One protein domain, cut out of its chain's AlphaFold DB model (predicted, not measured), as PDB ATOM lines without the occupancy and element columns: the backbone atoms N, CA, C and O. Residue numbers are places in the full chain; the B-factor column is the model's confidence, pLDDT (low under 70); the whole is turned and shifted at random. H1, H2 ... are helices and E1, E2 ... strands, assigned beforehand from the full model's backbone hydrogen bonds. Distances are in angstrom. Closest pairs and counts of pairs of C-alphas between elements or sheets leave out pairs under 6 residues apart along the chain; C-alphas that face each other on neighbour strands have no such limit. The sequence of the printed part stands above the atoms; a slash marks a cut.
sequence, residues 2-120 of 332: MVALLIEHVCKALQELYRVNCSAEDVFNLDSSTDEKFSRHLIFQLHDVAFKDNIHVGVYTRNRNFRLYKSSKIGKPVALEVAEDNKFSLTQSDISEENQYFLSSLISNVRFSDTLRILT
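Overview. This is residues 2 to 120 of the 332 residues of the protein "DNA-directed primase/polymerase protein isoform X5" of Pteropus vampyrus (UniProt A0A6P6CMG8). Little of this domain is regular structure: a hairpin, E1 and E2, lies in the middle between helices H1 and H2, with a small parallel pair, E3 and E4, at one end. The 119 printed residues, 42 of them in named elements, run H1 E1 E2 E3 H2 E4, class mixed. The whole is compact, radius of gyration of the C-alphas 14.8 A, spanning 42 by 34 by 28 A.

Along the chain. Find C-alpha 2 at (156.011, 256.139, 233.269); H1 runs from there to residue 18, 23.5 A. Next come E1, residues 27 to 31, E2, 40 to 44, E3, 49 to 51, H2, 97 to 105, 12.3 A, and E4, 117 to 119, ending at (181.143, 251.624, 228.395).

Arrangement. E1 and E2 are antiparallel, 163 degrees; look for N 28 and O 43, 2.8 A. The closest C-alphas of E2 and H2 are Ile 43 and Ser 105, 6.5 A. H1 and E2 are near each other; H1 and H2 are apart. E3, H2 and E4 form a strand-helix-strand unit, parallel strands with a helix between, its crossover right-handed; N 119 and O 50 are 2.8 A apart. Every O i to N i+4 pair in H1 and H2 is within hydrogen-bond range.

Size, cuts and confidence. The printed part has no cut. The links E3 to H2, 45 residues, and H2 to E4 are long. Residues 59 to 62 are under pLDDT 70.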
ATOM      1  N   MET A   2     155.065 257.265 233.091       87.12
ATOM      2  CA  MET A   2     156.011 256.139 233.269       87.12
ATOM      3  C   MET A   2     157.297 256.245 232.428       87.12
ATOM      4  O   MET A   2     158.383 256.063 232.958       87.12
ATOM      5  N   VAL A   3     157.195 256.587 231.136       91.50
ATOM      6  CA  VAL A   3     158.376 256.704 230.251       91.50
ATOM      7  C   VAL A   3     159.320 257.816 230.699       91.50
ATOM      8  O   VAL A   3     160.528 257.626 230.695       91.50
ATOM      9  N   ALA A   4     158.773 258.963 231.105       89.00
ATOM     10  CA  ALA A   4     159.575 260.097 231.551       89.00
ATOM     11  C   ALA A   4     160.376 259.759 232.818       89.00
ATOM     12  O   ALA A   4     161.567 260.048 232.859       89.00
ATOM     13  N   LEU A   5     159.748 259.087 233.791       89.69
ATOM     14  CA  LEU A   5     160.417 258.628 235.013       89.69
ATOM     15  C   LEU A   5     161.487 257.569 234.717       89.69
ATOM     16  O   LEU A   5     162.583 257.640 235.260       89.69
ATOM     17  N   LEU A   6     161.205 256.624 233.811       93.00
ATOM     18  CA  LEU A   6     162.202 255.641 233.378       93.00
ATOM     19  C   LEU A   6     163.421 256.325 232.746       93.00
ATOM     20  O   LEU A   6     164.551 255.980 233.075       93.00
ATOM     21  N   ILE A   7     163.198 257.294 231.854       95.25
ATOM     22  CA  ILE A   7     164.280 258.067 231.237       95.25
ATOM     23  C   ILE A   7     165.094 258.788 232.313       95.25
ATOM     24  O   ILE A   7     166.312 258.671 232.316       95.25
ATOM     25  N   GLU A   8     164.438 259.479 233.244       93.06
ATOM     26  CA  GLU A   8     165.103 260.199 234.334       93.06
ATOM     27  C   GLU A   8     165.965 259.273 235.202       93.06
ATOM     28  O   GLU A   8     167.134 259.574 235.455       93.06
ATOM     29  N   HIS A   9     165.432 258.114 235.588       92.94
ATOM     30  CA  HIS A   9     166.162 257.132 236.385       92.94
ATOM     31  C   HIS A   9     167.370 256.563 235.622       92.94
ATOM     32  O   HIS A   9     168.469 256.475 236.171       92.94
ATOM     33  N   VAL A  10     167.217 256.248 234.329       94.88
ATOM     34  CA  VAL A  10     168.336 255.791 233.489       94.88
ATOM     35  C   VAL A  10     169.388 256.893 233.318       94.88
ATOM     36  O   VAL A  10     170.578 256.606 233.427       94.88
ATOM     37  N   CYS A  11     168.989 258.153 233.117       95.12
ATOM     38  CA  CYS A  11     169.909 259.294 233.064       95.12
ATOM     39  C   CYS A  11     170.706 259.438 234.371       95.12
ATOM     40  O   CYS A  11     171.926 259.615 234.336       95.12
ATOM     41  N   LYS A  12     170.046 259.304 235.529       92.69
ATOM     42  CA  LYS A  12     170.694 259.321 236.850       92.69
ATOM     43  C   LYS A  12     171.689 258.167 237.002       92.69
ATOM     44  O   LYS A  12     172.842 258.409 237.353       92.69
ATOM     45  N   ALA A  13     171.299 256.943 236.645       93.38
ATOM     46  CA  ALA A  13     172.177 255.773 236.697       93.38
ATOM     47  C   ALA A  13     173.398 255.914 235.766       93.38
ATOM     48  O   ALA A  13     174.527 255.624 236.168       93.38
ATOM     49  N   LEU A  14     173.205 256.417 234.541       95.38
ATOM     50  CA  LEU A  14     174.291 256.712 233.600       95.38
ATOM     51  C   LEU A  14     175.276 257.740 234.171       95.38
ATOM     52  O   LEU A  14     176.496 257.590 234.031       95.38
ATOM     53  N   GLN A  15     174.771 258.748 234.877       95.12
ATOM     54  CA  GLN A  15     175.609 259.753 235.514       95.12
ATOM     55  C   GLN A  15     176.349 259.220 236.747       95.12
ATOM     56  O   GLN A  15     177.531 259.521 236.940       95.12
ATOM     57  N   GLU A  16     175.695 258.427 237.589       94.00
ATOM     58  CA  GLU A  16     176.285 257.877 238.812       94.00
ATOM     59  C   GLU A  16     177.344 256.813 238.515       94.00
ATOM     60  O   GLU A  16     178.463 256.901 239.029       94.00
ATOM     61  N   LEU A  17     177.015 255.852 237.646       92.81
ATOM     62  CA  LEU A  17     177.853 254.691 237.345       92.81
ATOM     63  C   LEU A  17     178.930 255.005 236.306       92.81
ATOM     64  O   LEU A  17     180.069 254.555 236.434       92.81
ATOM     65  N   TYR A  18     178.593 255.801 235.289       94.56
ATOM     66  CA  TYR A  18     179.459 256.013 234.128       94.56
ATOM     67  C   TYR A  18     179.886 257.467 233.930       94.56
ATOM     68  O   TYR A  18     180.695 257.733 233.040       94.56
ATOM     69  N   ARG A  19     179.418 258.416 234.751       95.69
ATOM     70  CA  ARG A  19     179.701 259.856 234.571       95.69
ATOM     71  C   ARG A  19     179.273 260.353 233.186       95.69
ATOM     72  O   ARG A  19     180.017 261.089 232.534       95.69
ATOM     73  N   VAL A  20     178.129 259.870 232.711       96.12
ATOM     74  CA  VAL A  20     177.516 260.279 231.446       96.12
ATOM     75  C   VAL A  20     176.300 261.134 231.762       96.12
ATOM     76  O   VAL A  20     175.338 260.648 232.347       96.12
ATOM     77  N   ASN A  21     176.345 262.401 231.356       95.12
ATOM     78  CA  ASN A  21     175.201 263.297 231.466       95.12
ATOM     79  C   ASN A  21     174.340 263.161 230.211       95.12
ATOM     80  O   ASN A  21     174.846 263.310 229.101       95.12
ATOM     81  N   CYS A  22     173.052 262.920 230.400       96.31
ATOM     82  CA  CYS A  22     172.047 262.957 229.349       96.31
ATOM     83  C   CYS A  22     170.687 263.306 229.957       96.31
ATOM     84  O   CYS A  22     170.519 263.342 231.179       96.31
ATOM     85  N   SER A  23     169.723 263.586 229.095       96.56
ATOM     86  CA  SER A  23     168.368 263.981 229.446       96.56
ATOM     87  C   SER A  23     167.360 263.368 228.474       96.56
ATOM     88  O   SER A  23     167.723 262.677 227.525       96.56
ATOM     89  N   ALA A  24     166.074 263.669 228.660       96.12
ATOM     90  CA  ALA A  24     165.036 263.260 227.714       96.12
ATOM     91  C   ALA A  24     165.214 263.843 226.297       96.12
ATOM     92  O   ALA A  24     164.653 263.293 225.354       96.12
ATOM     93  N   GLU A  25     165.983 264.923 226.134       96.69
ATOM     94  CA  GLU A  25     166.320 265.486 224.818       96.69
ATOM     95  C   GLU A  25     167.344 264.632 224.061       96.69
ATOM     96  O   GLU A  25     167.454 264.754 222.847       96.69
ATOM     97  N   ASP A  26     168.031 263.718 224.749       96.06
ATOM     98  CA  ASP A  26     168.997 262.783 224.166       96.06
ATOM     99  C   ASP A  26     168.372 261.400 223.904       96.06
ATOM    100  O   ASP A  26     169.076 260.451 223.561       96.06
ATOM    101  N   VAL A  27     167.057 261.239 224.090       97.25
ATOM    102  CA  VAL A  27     166.371 259.944 223.959       97.25
ATOM    103  C   VAL A  27     165.371 259.984 222.821       97.25
ATOM    104  O   VAL A  27     164.306 260.593 222.926       97.25
ATOM    105  N   PHE A  28     165.683 259.264 221.746       97.38
ATOM    106  CA  PHE A  28     164.758 259.106 220.640       97.38
ATOM    107  C   PHE A  28     163.665 258.095 221.001       97.38
ATOM    108  O   PHE A  28     163.941 256.919 221.252       97.38
ATOM    109  N   ASN A  29     162.424 258.576 221.067       97.75
ATOM    110  CA  ASN A  29     161.279 257.839 221.592       97.75
ATOM    111  C   ASN A  29     160.322 257.445 220.460       97.75
ATOM    112  O   ASN A  29     159.730 258.305 219.805       97.75
ATOM    113  N   LEU A  30     160.159 256.139 220.252       98.00
ATOM    114  CA  LEU A  30     159.265 255.572 219.246       98.00
ATOM    115  C   LEU A  30     158.079 254.856 219.900       98.00
ATOM    116  O   LEU A  30     158.246 254.131 220.882       98.00
ATOM    117  N   ASP A  31     156.897 255.001 219.312       97.69
ATOM    118  CA  ASP A  31     155.637 254.398 219.735       97.69
ATOM    119  C   ASP A  31     155.132 253.373 218.708       97.69
ATOM    120  O   ASP A  31     155.226 253.556 217.498       97.69
ATOM    121  N   SER A  32     154.644 252.239 219.209       96.56
ATOM    122  CA  SER A  32     153.862 251.255 218.446       96.56
ATOM    123  C   SER A  32     152.755 250.650 219.316       96.56
ATOM    124  O   SER A  32     152.478 249.447 219.263       96.56
ATOM    125  N   SER A  33     152.204 251.480 220.194       91.56
ATOM    126  CA  SER A  33     151.155 251.153 221.142       91.56
ATOM    127  C   SER A  33     149.845 250.872 220.404       91.56
ATOM    128  O   SER A  33     149.568 251.405 219.331       91.56
ATOM    129  N   THR A  34     149.032 250.003 220.988       91.38
ATOM    130  CA  THR A  34     147.654 249.732 220.582       91.38
ATOM    131  C   THR A  34     146.735 249.928 221.782       91.38
ATOM    132  O   THR A  34     147.209 250.014 222.917       91.38
ATOM    133  N   ASP A  35     145.423 249.902 221.557       89.25
ATOM    134  CA  ASP A  35     144.427 249.974 222.638       89.25
ATOM    135  C   ASP A  35     144.605 248.869 223.695       89.25
ATOM    136  O   ASP A  35     144.242 249.034 224.856       89.25
ATOM    137  N   GLU A  36     145.196 247.738 223.301       89.56
ATOM    138  CA  GLU A  36     145.439 246.579 224.163       89.56
ATOM    139  C   GLU A  36     146.857 246.538 224.748       89.56
ATOM    140  O   GLU A  36     147.132 245.750 225.656       89.56
ATOM    141  N   LYS A  37     147.796 247.320 224.202       87.88
ATOM    142  CA  LYS A  37     149.214 247.188 224.534       87.88
ATOM    143  C   LYS A  37     149.962 248.509 224.449       87.88
ATOM    144  O   LYS A  37     150.157 249.062 223.374       87.88
ATOM    145  N   PHE A  38     150.567 248.897 225.562       92.62
ATOM    146  CA  PHE A  38     151.611 249.914 225.586       92.62
ATOM    147  C   PHE A  38     152.936 249.363 225.014       92.62
ATOM    148  O   PHE A  38     153.383 248.285 225.418       92.62
ATOM    149  N   SER A  39     153.564 250.059 224.055       91.69
ATOM    150  CA  SER A  39     154.792 249.583 223.393       91.69
ATOM    151  C   SER A  39     155.673 250.733 222.892       91.69
ATOM    152  O   SER A  39     155.396 251.317 221.842       91.69
ATOM    153  N   ARG A  40     156.776 251.006 223.603       96.12
ATOM    154  CA  ARG A  40     157.774 252.032 223.256       96.12
ATOM    155  C   ARG A  40     159.152 251.441 222.969       96.12
ATOM    156  O   ARG A  40     159.538 250.461 223.600       96.12
ATOM    157  N   HIS A  41     159.896 252.053 222.050       96.56
ATOM    158  CA  HIS A  41     161.343 251.863 221.918       96.56
ATOM    159  C   HIS A  41     162.038 253.178 222.288       96.56
ATOM    160  O   HIS A  41     161.687 254.226 221.753       96.56
ATOM    161  N   LEU A  42     163.020 253.111 223.185       96.69
ATOM    162  CA  LEU A  42     163.839 254.253 223.588       96.69
ATOM    163  C   LEU A  42     165.266 254.022 223.096       96.69
ATOM    164  O   LEU A  42     165.865 253.000 223.427       96.69
ATOM    165  N   ILE A  43     165.798 254.951 222.307       96.50
ATOM    166  CA  ILE A  43     167.160 254.883 221.778       96.50
ATOM    167  C   ILE A  43     167.931 256.108 222.268       96.50
ATOM    168  O   ILE A  43     167.662 257.231 221.843       96.50
ATOM    169  N   PHE A  44     168.886 255.890 223.172       95.62
ATOM    170  CA  PHE A  44     169.700 256.946 223.771       95.62
ATOM    171  C   PHE A  44     170.810 257.372 222.803       95.62
ATOM    172  O   PHE A  44     171.698 256.588 222.474       95.62
ATOM    173  N   GLN A  45     170.762 258.627 222.369       94.38
ATOM    174  CA  GLN A  45     171.717 259.269 221.472       94.38
ATOM    175  C   GLN A  45     172.834 259.924 222.286       94.38
ATOM    176  O   GLN A  45     172.943 261.144 222.364       94.38
ATOM    177  N   LEU A  46     173.653 259.103 222.944       92.88
ATOM    178  CA  LEU A  46     174.712 259.607 223.816       92.88
ATOM    179  C   LEU A  46     175.866 260.207 222.996       92.88
ATOM    180  O   LEU A  46     176.364 259.604 222.046       92.88
ATOM    181  N   HIS A  47     176.318 261.396 223.389       89.62
ATOM    182  CA  HIS A  47     177.454 262.066 222.761       89.62
ATOM    183  C   HIS A  47     178.780 261.419 223.175       89.62
ATOM    184  O   HIS A  47     179.063 261.326 224.366       89.62
ATOM    185  N   ASP A  48     179.594 261.007 222.195       91.06
ATOM    186  CA  ASP A  48     180.915 260.383 222.386       91.06
ATOM    187  C   ASP A  48     180.915 259.204 223.372       91.06
ATOM    188  O   ASP A  48     181.911 258.923 224.041       91.06
ATOM    189  N   VAL A  49     179.795 258.493 223.481       94.25
ATOM    190  CA  VAL A  49     179.640 257.367 224.399       94.25
ATOM    191  C   VAL A  49     178.845 256.263 223.717       94.25
ATOM    192  O   VAL A  49     177.793 256.509 223.137       94.25
ATOM    193  N   ALA A  50     179.316 255.026 223.838       94.06
ATOM    194  CA  ALA A  50     178.572 253.839 223.434       94.06
ATOM    195  C   ALA A  50     178.867 252.684 224.389       94.06
ATOM    196  O   ALA A  50     179.943 252.616 224.977       94.06
ATOM    197  N   PHE A  51     177.935 251.750 224.539       93.00
ATOM    198  CA  PHE A  51     178.233 250.487 225.210       93.00
ATOM    199  C   PHE A  51     178.962 249.541 224.259       93.00
ATOM    200  O   PHE A  51     178.753 249.585 223.048       93.00
ATOM    201  N   LYS A  52     179.810 248.675 224.817       90.38
ATOM    202  CA  LYS A  52     180.612 247.715 224.048       90.38
ATOM    203  C   LYS A  52     179.762 246.811 223.151       90.38
ATOM    204  O   LYS A  52     180.145 246.554 222.016       90.38
ATOM    205  N   ASP A  53     178.634 246.325 223.663       83.25
ATOM    206  CA  ASP A  53     177.664 245.523 222.922       83.25
ATOM    207  C   ASP A  53     176.306 245.497 223.650       83.25
ATOM    208  O   ASP A  53     176.152 246.042 224.748       83.25
ATOM    209  N   ASN A  54     175.321 244.835 223.037       80.94
ATOM    210  CA  ASN A  54     173.976 244.654 223.584       80.94
ATOM    211  C   ASN A  54     173.972 244.026 224.988       80.94
ATOM    212  O   ASN A  54     173.127 244.383 225.805       80.94
ATOM    213  N   ILE A  55     174.917 243.131 225.294       75.94
ATOM    214  CA  ILE A  55     174.962 242.435 226.586       75.94
ATOM    215  C   ILE A  55     175.302 243.437 227.689       75.94
ATOM    216  O   ILE A  55     174.649 243.442 228.730       75.94
ATOM    217  N   HIS A  56     176.248 244.343 227.439       82.94
ATOM    218  CA  HIS A  56     176.622 245.384 228.399       82.94
ATOM    219  C   HIS A  56     175.540 246.463 228.616       82.94
ATOM    220  O   HIS A  56     175.612 247.177 229.612       82.94
ATOM    221  N   VAL A  57     174.540 246.566 227.729       78.81
ATOM    222  CA  VAL A  57     173.342 247.421 227.902       78.81
ATOM    223  C   VAL A  57     172.232 246.705 228.690       78.81
ATOM    224  O   VAL A  57     171.259 247.331 229.098       78.81
ATOM    225  N   GLY A  58     172.347 245.390 228.912       71.00
ATOM    226  CA  GLY A  58     171.288 244.569 229.508       71.00
ATOM    227  C   GLY A  58     170.355 243.905 228.484       71.00
ATOM    228  O   GLY A  58     169.267 243.448 228.826       71.00
ATOM    229  N   VAL A  59     170.761 243.840 227.211       69.31
ATOM    230  CA  VAL A  59     170.081 243.087 226.147       69.31
ATOM    231  C   VAL A  59     170.842 241.780 225.913       69.31
ATOM    232  O   VAL A  59     171.799 241.696 225.143       69.31
ATOM    233  N   TYR A  60     170.399 240.731 226.602       62.31
ATOM    234  CA  TYR A  60     171.153 239.489 226.823       62.31
ATOM    235  C   TYR A  60     171.122 238.470 225.668       62.31
ATOM    236  O   TYR A  60     171.091 237.263 225.896       62.31
ATOM    237  N   THR A  61     171.149 238.932 224.416       62.16
ATOM    238  CA  THR A  61     171.215 238.062 223.228       62.16
ATOM    239  C   THR A  61     172.132 238.665 222.168       62.16
ATOM    240  O   THR A  61     171.952 239.821 221.763       62.16
ATOM    241  N   ARG A  62     173.090 237.870 221.671       64.31
ATOM    242  CA  ARG A  62     173.887 238.236 220.491       64.31
ATOM    243  C   ARG A  62     172.968 238.343 219.274       64.31
ATOM    244  O   ARG A  62     172.043 237.555 219.139       64.31
ATOM    245  N   ASN A  63     173.241 239.304 218.391       73.44
ATOM    246  CA  ASN A  63     172.516 239.490 217.126       73.44
ATOM    247  C   ASN A  63     170.995 239.681 217.285       73.44
ATOM    248  O   ASN A  63     170.215 239.260 216.433       73.44
ATOM    249  N   ARG A  64     170.566 240.327 218.379       79.44
ATOM    250  CA  ARG A  64     169.150 240.613 218.621       79.44
ATOM    251  C   ARG A  64     168.561 241.426 217.473       79.44
ATOM    252  O   ARG A  64     169.049 242.506 217.148       79.44
ATOM    253  N   ASN A  65     167.459 240.935 216.921       82.31
ATOM    254  CA  ASN A  65     166.684 241.682 215.946       82.31
ATOM    255  C   ASN A  65     165.884 242.786 216.646       82.31
ATOM    256  O   ASN A  65     165.073 242.517 217.536       82.31
ATOM    257  N   PHE A  66     166.075 244.022 216.197       89.94
ATOM    258  CA  PHE A  66     165.260 245.161 216.590       89.94
ATOM    259  C   PHE A  66     164.443 245.628 215.397       89.94
ATOM    260  O   PHE A  66     164.958 245.821 214.298       89.94
ATOM    261  N   ARG A  67     163.137 245.785 215.612       94.88
ATOM    262  CA  ARG A  67     162.234 246.253 214.563       94.88
ATOM    263  C   ARG A  67     162.574 247.696 214.198       94.88
ATOM    264  O   ARG A  67     162.691 248.537 215.086       94.88
ATOM    265  N   LEU A  68     162.696 247.947 212.898       96.94
ATOM    266  CA  LEU A  68     163.072 249.246 212.351       96.94
ATOM    267  C   LEU A  68     161.954 250.283 212.496       96.94
ATOM    268  O   LEU A  68     160.765 249.950 212.546       96.94
ATOM    269  N   TYR A  69     162.358 251.552 212.502       97.69
ATOM    270  CA  TYR A  69     161.461 252.689 212.338       97.69
ATOM    271  C   TYR A  69     160.582 252.526 211.082       97.69
ATOM    272  O   TYR A  69     161.018 251.962 210.076       97.69
ATOM    273  N   LYS A  70     159.313 252.939 211.180       97.50
ATOM    274  CA  LYS A  70     158.239 252.751 210.186       97.50
ATOM    275  C   LYS A  70     157.923 251.306 209.788       97.50
ATOM    276  O   LYS A  70     157.138 251.074 208.874       97.50
ATOM    277  N   SER A  71     158.465 250.309 210.491       97.06
ATOM    278  CA  SER A  71     158.131 248.898 210.258       97.06
ATOM    279  C   SER A  71     157.116 248.371 211.272       97.06
ATOM    280  O   SER A  71     157.186 248.659 212.474       97.06
ATOM    281  N   SER A  72     156.190 247.531 210.810       94.94
ATOM    282  CA  SER A  72     155.269 246.775 211.663       94.94
ATOM    283  C   SER A  72     155.732 245.327 211.846       94.94
ATOM    284  O   SER A  72     156.661 244.851 211.191       94.94
ATOM    285  N   LYS A  73     155.118 244.611 212.792       90.50
ATOM    286  CA  LYS A  73     155.277 243.151 212.865       90.50
ATOM    287  C   LYS A  73     154.439 242.496 211.770       90.50
ATOM    288  O   LYS A  73     153.380 243.010 211.419       90.50
ATOM    289  N   ILE A  74     154.863 241.321 211.303       89.75
ATOM    290  CA  ILE A  74     154.066 240.522 210.368       89.75
ATOM    291  C   ILE A  74     152.636 240.331 210.899       89.75
ATOM    292  O   ILE A  74     152.426 240.011 212.071       89.75
ATOM    293  N   GLY A  75     151.646 240.611 210.050       90.25
ATOM    294  CA  GLY A  75     150.227 240.519 210.404       90.25
ATOM    295  C   GLY A  75     149.725 241.576 211.399       90.25
ATOM    296  O   GLY A  75     148.589 241.472 211.857       90.25
ATOM    297  N   LYS A  76     150.531 242.588 211.754       90.50
ATOM    298  CA  LYS A  76     150.108 243.716 212.596       90.50
ATOM    299  C   LYS A  76     150.140 245.022 211.794       90.50
ATOM    300  O   LYS A  76     151.118 245.270 211.090       90.50
ATOM    301  N   PRO A  77     149.107 245.876 211.914       91.00
ATOM    302  CA  PRO A  77     149.027 247.111 211.136       91.00
ATOM    303  C   PRO A  77     149.833 248.266 211.748       91.00
ATOM    304  O   PRO A  77     150.093 249.249 211.069       91.00
ATOM    305  N   VAL A  78     150.226 248.162 213.023       95.44
ATOM    306  CA  VAL A  78     150.874 249.256 213.762       95.44
ATOM    307  C   VAL A  78     152.388 249.238 213.545       95.44
ATOM    308  O   VAL A  78     153.078 248.287 213.936       95.44
ATOM    309  N   ALA A  79     152.896 250.289 212.903       96.62
ATOM    310  CA  ALA A  79     154.320 250.543 212.705       96.62
ATOM    311  C   ALA A  79     154.951 251.230 213.930       96.62
ATOM    312  O   ALA A  79     154.246 251.671 214.832       96.62
ATOM    313  N   LEU A  80     156.286 251.261 213.997       97.12
ATOM    314  CA  LEU A  80     157.006 252.126 214.940       97.12
ATOM    315  C   LEU A  80     157.082 253.539 214.376       97.12
ATOM    316  O   LEU A  80     157.761 253.748 213.375       97.12
ATOM    317  N   GLU A  81     156.437 254.487 215.040       98.00
ATOM    318  CA  GLU A  81     156.445 255.902 214.669       98.00
ATOM    319  C   GLU A  81     157.058 256.754 215.778       98.00
ATOM    320  O   GLU A  81     157.266 256.279 216.893       98.00
ATOM    321  N   VAL A  82     157.381 258.012 215.480       97.75
ATOM    322  CA  VAL A  82     157.866 258.946 216.505       97.75
ATOM    323  C   VAL A  82     156.748 259.201 217.506       97.75
ATOM    324  O   VAL A  82     155.610 259.476 217.127       97.75
ATOM    325  N   ALA A  83     157.068 259.084 218.787       97.12
ATOM    326  CA  ALA A  83     156.107 259.323 219.844       97.12
ATOM    327  C   ALA A  83     155.697 260.798 219.948       97.12
ATOM    328  O   ALA A  83     156.532 261.687 219.802       97.12
ATOM    329  N   GLU A  84     154.441 261.060 220.323       95.62
ATOM    330  CA  GLU A  84     153.936 262.425 220.550       95.62
ATOM    331  C   GLU A  84     154.719 263.189 221.630       95.62
ATOM    332  O   GLU A  84     154.897 264.400 221.542       95.62
ATOM    333  N   ASP A  85     155.208 262.479 222.649       94.75
ATOM    334  CA  ASP A  85     155.997 263.011 223.760       94.75
ATOM    335  C   ASP A  85     157.517 262.877 223.546       94.75
ATOM    336  O   ASP A  85     158.293 262.993 224.499       94.75
ATOM    337  N   ASN A  86     157.967 262.630 222.310       96.25
ATOM    338  CA  ASN A  86     159.384 262.656 221.958       96.25
ATOM    339  C   ASN A  86     159.963 264.071 222.130       96.25
ATOM    340  O   ASN A  86     159.450 265.035 221.565       96.25
ATOM    341  N   LYS A  87     161.069 264.183 222.874       95.62
ATOM    342  CA  LYS A  87     161.808 265.444 223.064       95.62
ATOM    343  C   LYS A  87     163.124 265.498 222.287       95.62
ATOM    344  O   LYS A  87     163.731 266.563 222.205       95.62
ATOM    345  N   PHE A  88     163.556 264.372 221.715       95.06
ATOM    346  CA  PHE A  88     164.763 264.319 220.904       95.06
ATOM    347  C   PHE A  88     164.625 265.204 219.671       95.06
ATOM    348  O   PHE A  88     163.708 265.024 218.866       95.06
ATOM    349  N   SER A  89     165.547 266.154 219.553       88.00
ATOM    350  CA  SER A  89     165.579 267.129 218.472       88.00
ATOM    351  C   SER A  89     166.677 266.785 217.478       88.00
ATOM    352  O   SER A  89     167.801 266.444 217.846       88.00
ATOM    353  N   LEU A  90     166.352 266.903 216.196       86.44
ATOM    354  CA  LEU A  90     167.298 266.668 215.117       86.44
ATOM    355  C   LEU A  90     168.253 267.849 214.940       86.44
ATOM    356  O   LEU A  90     167.893 269.013 215.116       86.44
ATOM    357  N   THR A  91     169.484 267.544 214.543       80.81
ATOM    358  CA  THR A  91     170.471 268.554 214.155       80.81
ATOM    359  C   THR A  91     170.192 269.067 212.745       80.81
ATOM    360  O   THR A  91     169.718 268.323 211.887       80.81
ATOM    361  N   GLN A  92     170.541 270.321 212.454       76.38
ATOM    362  CA  GLN A  92     170.517 270.801 211.071       76.38
ATOM    363  C   GLN A  92     171.486 269.972 210.222       76.38
ATOM    364  O   GLN A  92     172.665 269.857 210.553       76.38
ATOM    365  N   SER A  93     170.979 269.376 209.146       79.31
ATOM    366  CA  SER A  93     171.775 268.589 208.210       79.31
ATOM    367  C   SER A  93     171.181 268.657 206.805       79.31
ATOM    368  O   SER A  93     170.022 269.034 206.630       79.31
ATOM    369  N   ASP A  94     171.977 268.264 205.812       85.81
ATOM    370  CA  ASP A  94     171.583 268.267 204.399       85.81
ATOM    371  C   ASP A  94     170.650 267.100 204.021       85.81
ATOM    372  O   ASP A  94     170.170 267.021 202.889       85.81
ATOM    373  N   ILE A  95     170.388 266.175 204.952       88.62
ATOM    374  CA  ILE A  95     169.499 265.029 204.738       88.62
ATOM    375  C   ILE A  95     168.100 265.286 205.302       88.62
ATOM    376  O   ILE A  95     167.917 266.021 206.277       88.62
ATOM    377  N   SER A  96     167.096 264.649 204.688       92.44
ATOM    378  CA  SER A  96     165.698 264.793 205.098       92.44
ATOM    379  C   SER A  96     165.487 264.398 206.559       92.44
ATOM    380  O   SER A  96     166.159 263.507 207.078       92.44
ATOM    381  N   GLU A  97     164.511 265.037 207.203       91.69
ATOM    382  CA  GLU A  97     164.136 264.771 208.597       91.69
ATOM    383  C   GLU A  97     163.877 263.276 208.845       91.69
ATOM    384  O   GLU A  97     164.446 262.670 209.747       91.69
ATOM    385  N   GLU A  98     163.117 262.650 207.946       93.50
ATOM    386  CA  GLU A  98     162.822 261.214 207.957       93.50
ATOM    387  C   GLU A  98     164.079 260.336 207.901       93.50
ATOM    388  O   GLU A  98     164.185 259.344 208.622       93.50
ATOM    389  N   ASN A  99     165.070 260.709 207.085       94.06
ATOM    390  CA  ASN A  99     166.327 259.966 207.024       94.06
ATOM    391  C   ASN A  99     167.137 260.132 208.318       94.06
ATOM    392  O   ASN A  99     167.774 259.188 208.781       94.06
ATOM    393  N   GLN A 100     167.086 261.310 208.940       93.19
ATOM    394  CA  GLN A 100     167.737 261.524 210.230       93.19
ATOM    395  C   GLN A 100     167.076 260.715 211.348       93.19
ATOM    396  O   GLN A 100     167.788 260.119 212.158       93.19
ATOM    397  N   TYR A 101     165.744 260.639 211.379       95.44
ATOM    398  CA  TYR A 101     165.033 259.758 212.307       95.44
ATOM    399  C   TYR A 101     165.375 258.296 212.063       95.44
ATOM    400  O   TYR A 101     165.701 257.582 213.011       95.44
ATOM    401  N   PHE A 102     165.383 257.854 210.804       96.38
ATOM    402  CA  PHE A 102     165.784 256.496 210.467       96.38
ATOM    403  C   PHE A 102     167.184 256.181 211.004       96.38
ATOM    404  O   PHE A 102     167.335 255.227 211.764       96.38
ATOM    405  N   LEU A 103     168.182 257.020 210.713       94.50
ATOM    406  CA  LEU A 103     169.554 256.834 211.191       94.50
ATOM    407  C   LEU A 103     169.672 256.892 212.718       94.50
ATOM    408  O   LEU A 103     170.440 256.120 213.288       94.50
ATOM    409  N   SER A 104     168.907 257.760 213.381       94.81
ATOM    410  CA  SER A 104     168.875 257.849 214.848       94.81
ATOM    411  C   SER A 104     168.184 256.631 215.476       94.81
ATOM    412  O   SER A 104     168.486 256.259 216.603       94.81
ATOM    413  N   SER A 105     167.283 255.952 214.759       95.94
ATOM    414  CA  SER A 105     166.621 254.733 215.253       95.94
ATOM    415  C   SER A 105     167.514 253.486 215.245       95.94
ATOM    416  O   SER A 105     167.199 252.499 215.913       95.94
ATOM    417  N   LEU A 106     168.610 253.500 214.479       94.88
ATOM    418  CA  LEU A 106     169.492 252.347 214.320       94.88
ATOM    419  C   LEU A 106     170.408 252.201 215.540       94.88
ATOM    420  O   LEU A 106     171.353 252.961 215.715       94.88
ATOM    421  N   ILE A 107     170.176 251.164 216.342       92.12
ATOM    422  CA  ILE A 107     170.925 250.901 217.587       92.12
ATOM    423  C   ILE A 107     172.432 250.745 217.338       92.12
ATOM    424  O   ILE A 107     173.243 251.202 218.135       92.12
ATOM    425  N   SER A 108     172.811 250.133 216.215       89.00
ATOM    426  CA  SER A 108     174.219 249.920 215.854       89.00
ATOM    427  C   SER A 108     174.854 251.105 215.119       89.00
ATOM    428  O   SER A 108     176.035 251.041 214.784       89.00
ATOM    429  N   ASN A 109     174.105 252.176 214.837       91.31
ATOM    430  CA  ASN A 109     174.622 253.363 214.154       91.31
ATOM    431  C   ASN A 109     175.306 254.311 215.150       91.31
ATOM    432  O   ASN A 109     174.868 255.437 215.388       91.31
ATOM    433  N   VAL A 110     176.383 253.822 215.761       87.56
ATOM    434  CA  VAL A 110     177.196 254.595 216.699       87.56
ATOM    435  C   VAL A 110     177.969 255.665 215.932       87.56
ATOM    436  O   VAL A 110     178.649 255.378 214.946       87.56
ATOM    437  N   ARG A 111     177.893 256.915 216.398       80.56
ATOM    438  CA  ARG A 111     178.705 258.007 215.852       80.56
ATOM    439  C   ARG A 111     180.134 257.864 216.362       80.56
ATOM    440  O   ARG A 111     180.399 258.068 217.543       80.56
ATOM    441  N   PHE A 112     181.041 257.496 215.466       79.25
ATOM    442  CA  PHE A 112     182.456 257.383 215.789       79.25
ATOM    443  C   PHE A 112     183.091 258.767 215.917       79.25
ATOM    444  O   PHE A 112     182.943 259.618 215.040       79.25
ATOM    445  N   SER A 113     183.818 258.961 217.010       85.75
ATOM    446  CA  SER A 113     184.648 260.131 217.269       85.75
ATOM    447  C   SER A 113     185.955 259.689 217.919       85.75
ATOM    448  O   SER A 113     186.025 258.630 218.546       85.75
ATOM    449  N   ASP A 114     186.996 260.513 217.801       88.00
ATOM    450  CA  ASP A 114     188.299 260.244 218.428       88.00
ATOM    451  C   ASP A 114     188.221 260.243 219.967       88.00
ATOM    452  O   ASP A 114     189.121 259.759 220.652       88.00
ATOM    453  N   THR A 115     187.136 260.787 220.519       91.69
ATOM    454  CA  THR A 115     186.846 260.894 221.951       91.69
ATOM    455  C   THR A 115     185.836 259.853 222.437       91.69
ATOM    456  O   THR A 115     185.464 259.888 223.613       91.69
ATOM    457  N   LEU A 116     185.421 258.913 221.576       92.75
ATOM    458  CA  LEU A 116     184.415 257.903 221.893       92.75
ATOM    459  C   LEU A 116     184.835 257.048 223.098       92.75
ATOM    460  O   LEU A 116     185.806 256.290 223.063       92.75
ATOM    461  N   ARG A 117     184.048 257.124 224.171       95.00
ATOM    462  CA  ARG A 117     184.165 256.264 225.347       95.00
ATOM    463  C   ARG A 117     183.296 255.024 225.195       95.00
ATOM    464  O   ARG A 117     182.076 255.116 225.086       95.00
ATOM    465  N   ILE A 118     183.929 253.860 225.305       94.38
ATOM    466  CA  ILE A 118     183.235 252.575 225.337       94.38
ATOM    467  C   ILE A 118     182.923 252.192 226.786       94.38
ATOM    468  O   ILE A 118     183.826 252.019 227.604       94.38
ATOM    469  N   LEU A 119     181.636 252.070 227.100       93.38
ATOM    470  CA  LEU A 119     181.143 251.624 228.395       93.38
ATOM    471  C   LEU A 119     181.063 250.101 228.439       93.38
ATOM    472  O   LEU A 119     180.632 249.442 227.490       93.38
ATOM    473  N   THR A 120     181.439 249.551 229.583       90.94
ATOM    474  CA  THR A 120     181.269 248.143 229.921       90.94
ATOM    475  C   THR A 120     180.528 248.074 231.244       90.94
ATOM    476  O   THR A 120     180.892 248.744 232.206       90.94
TER     477      THR A 120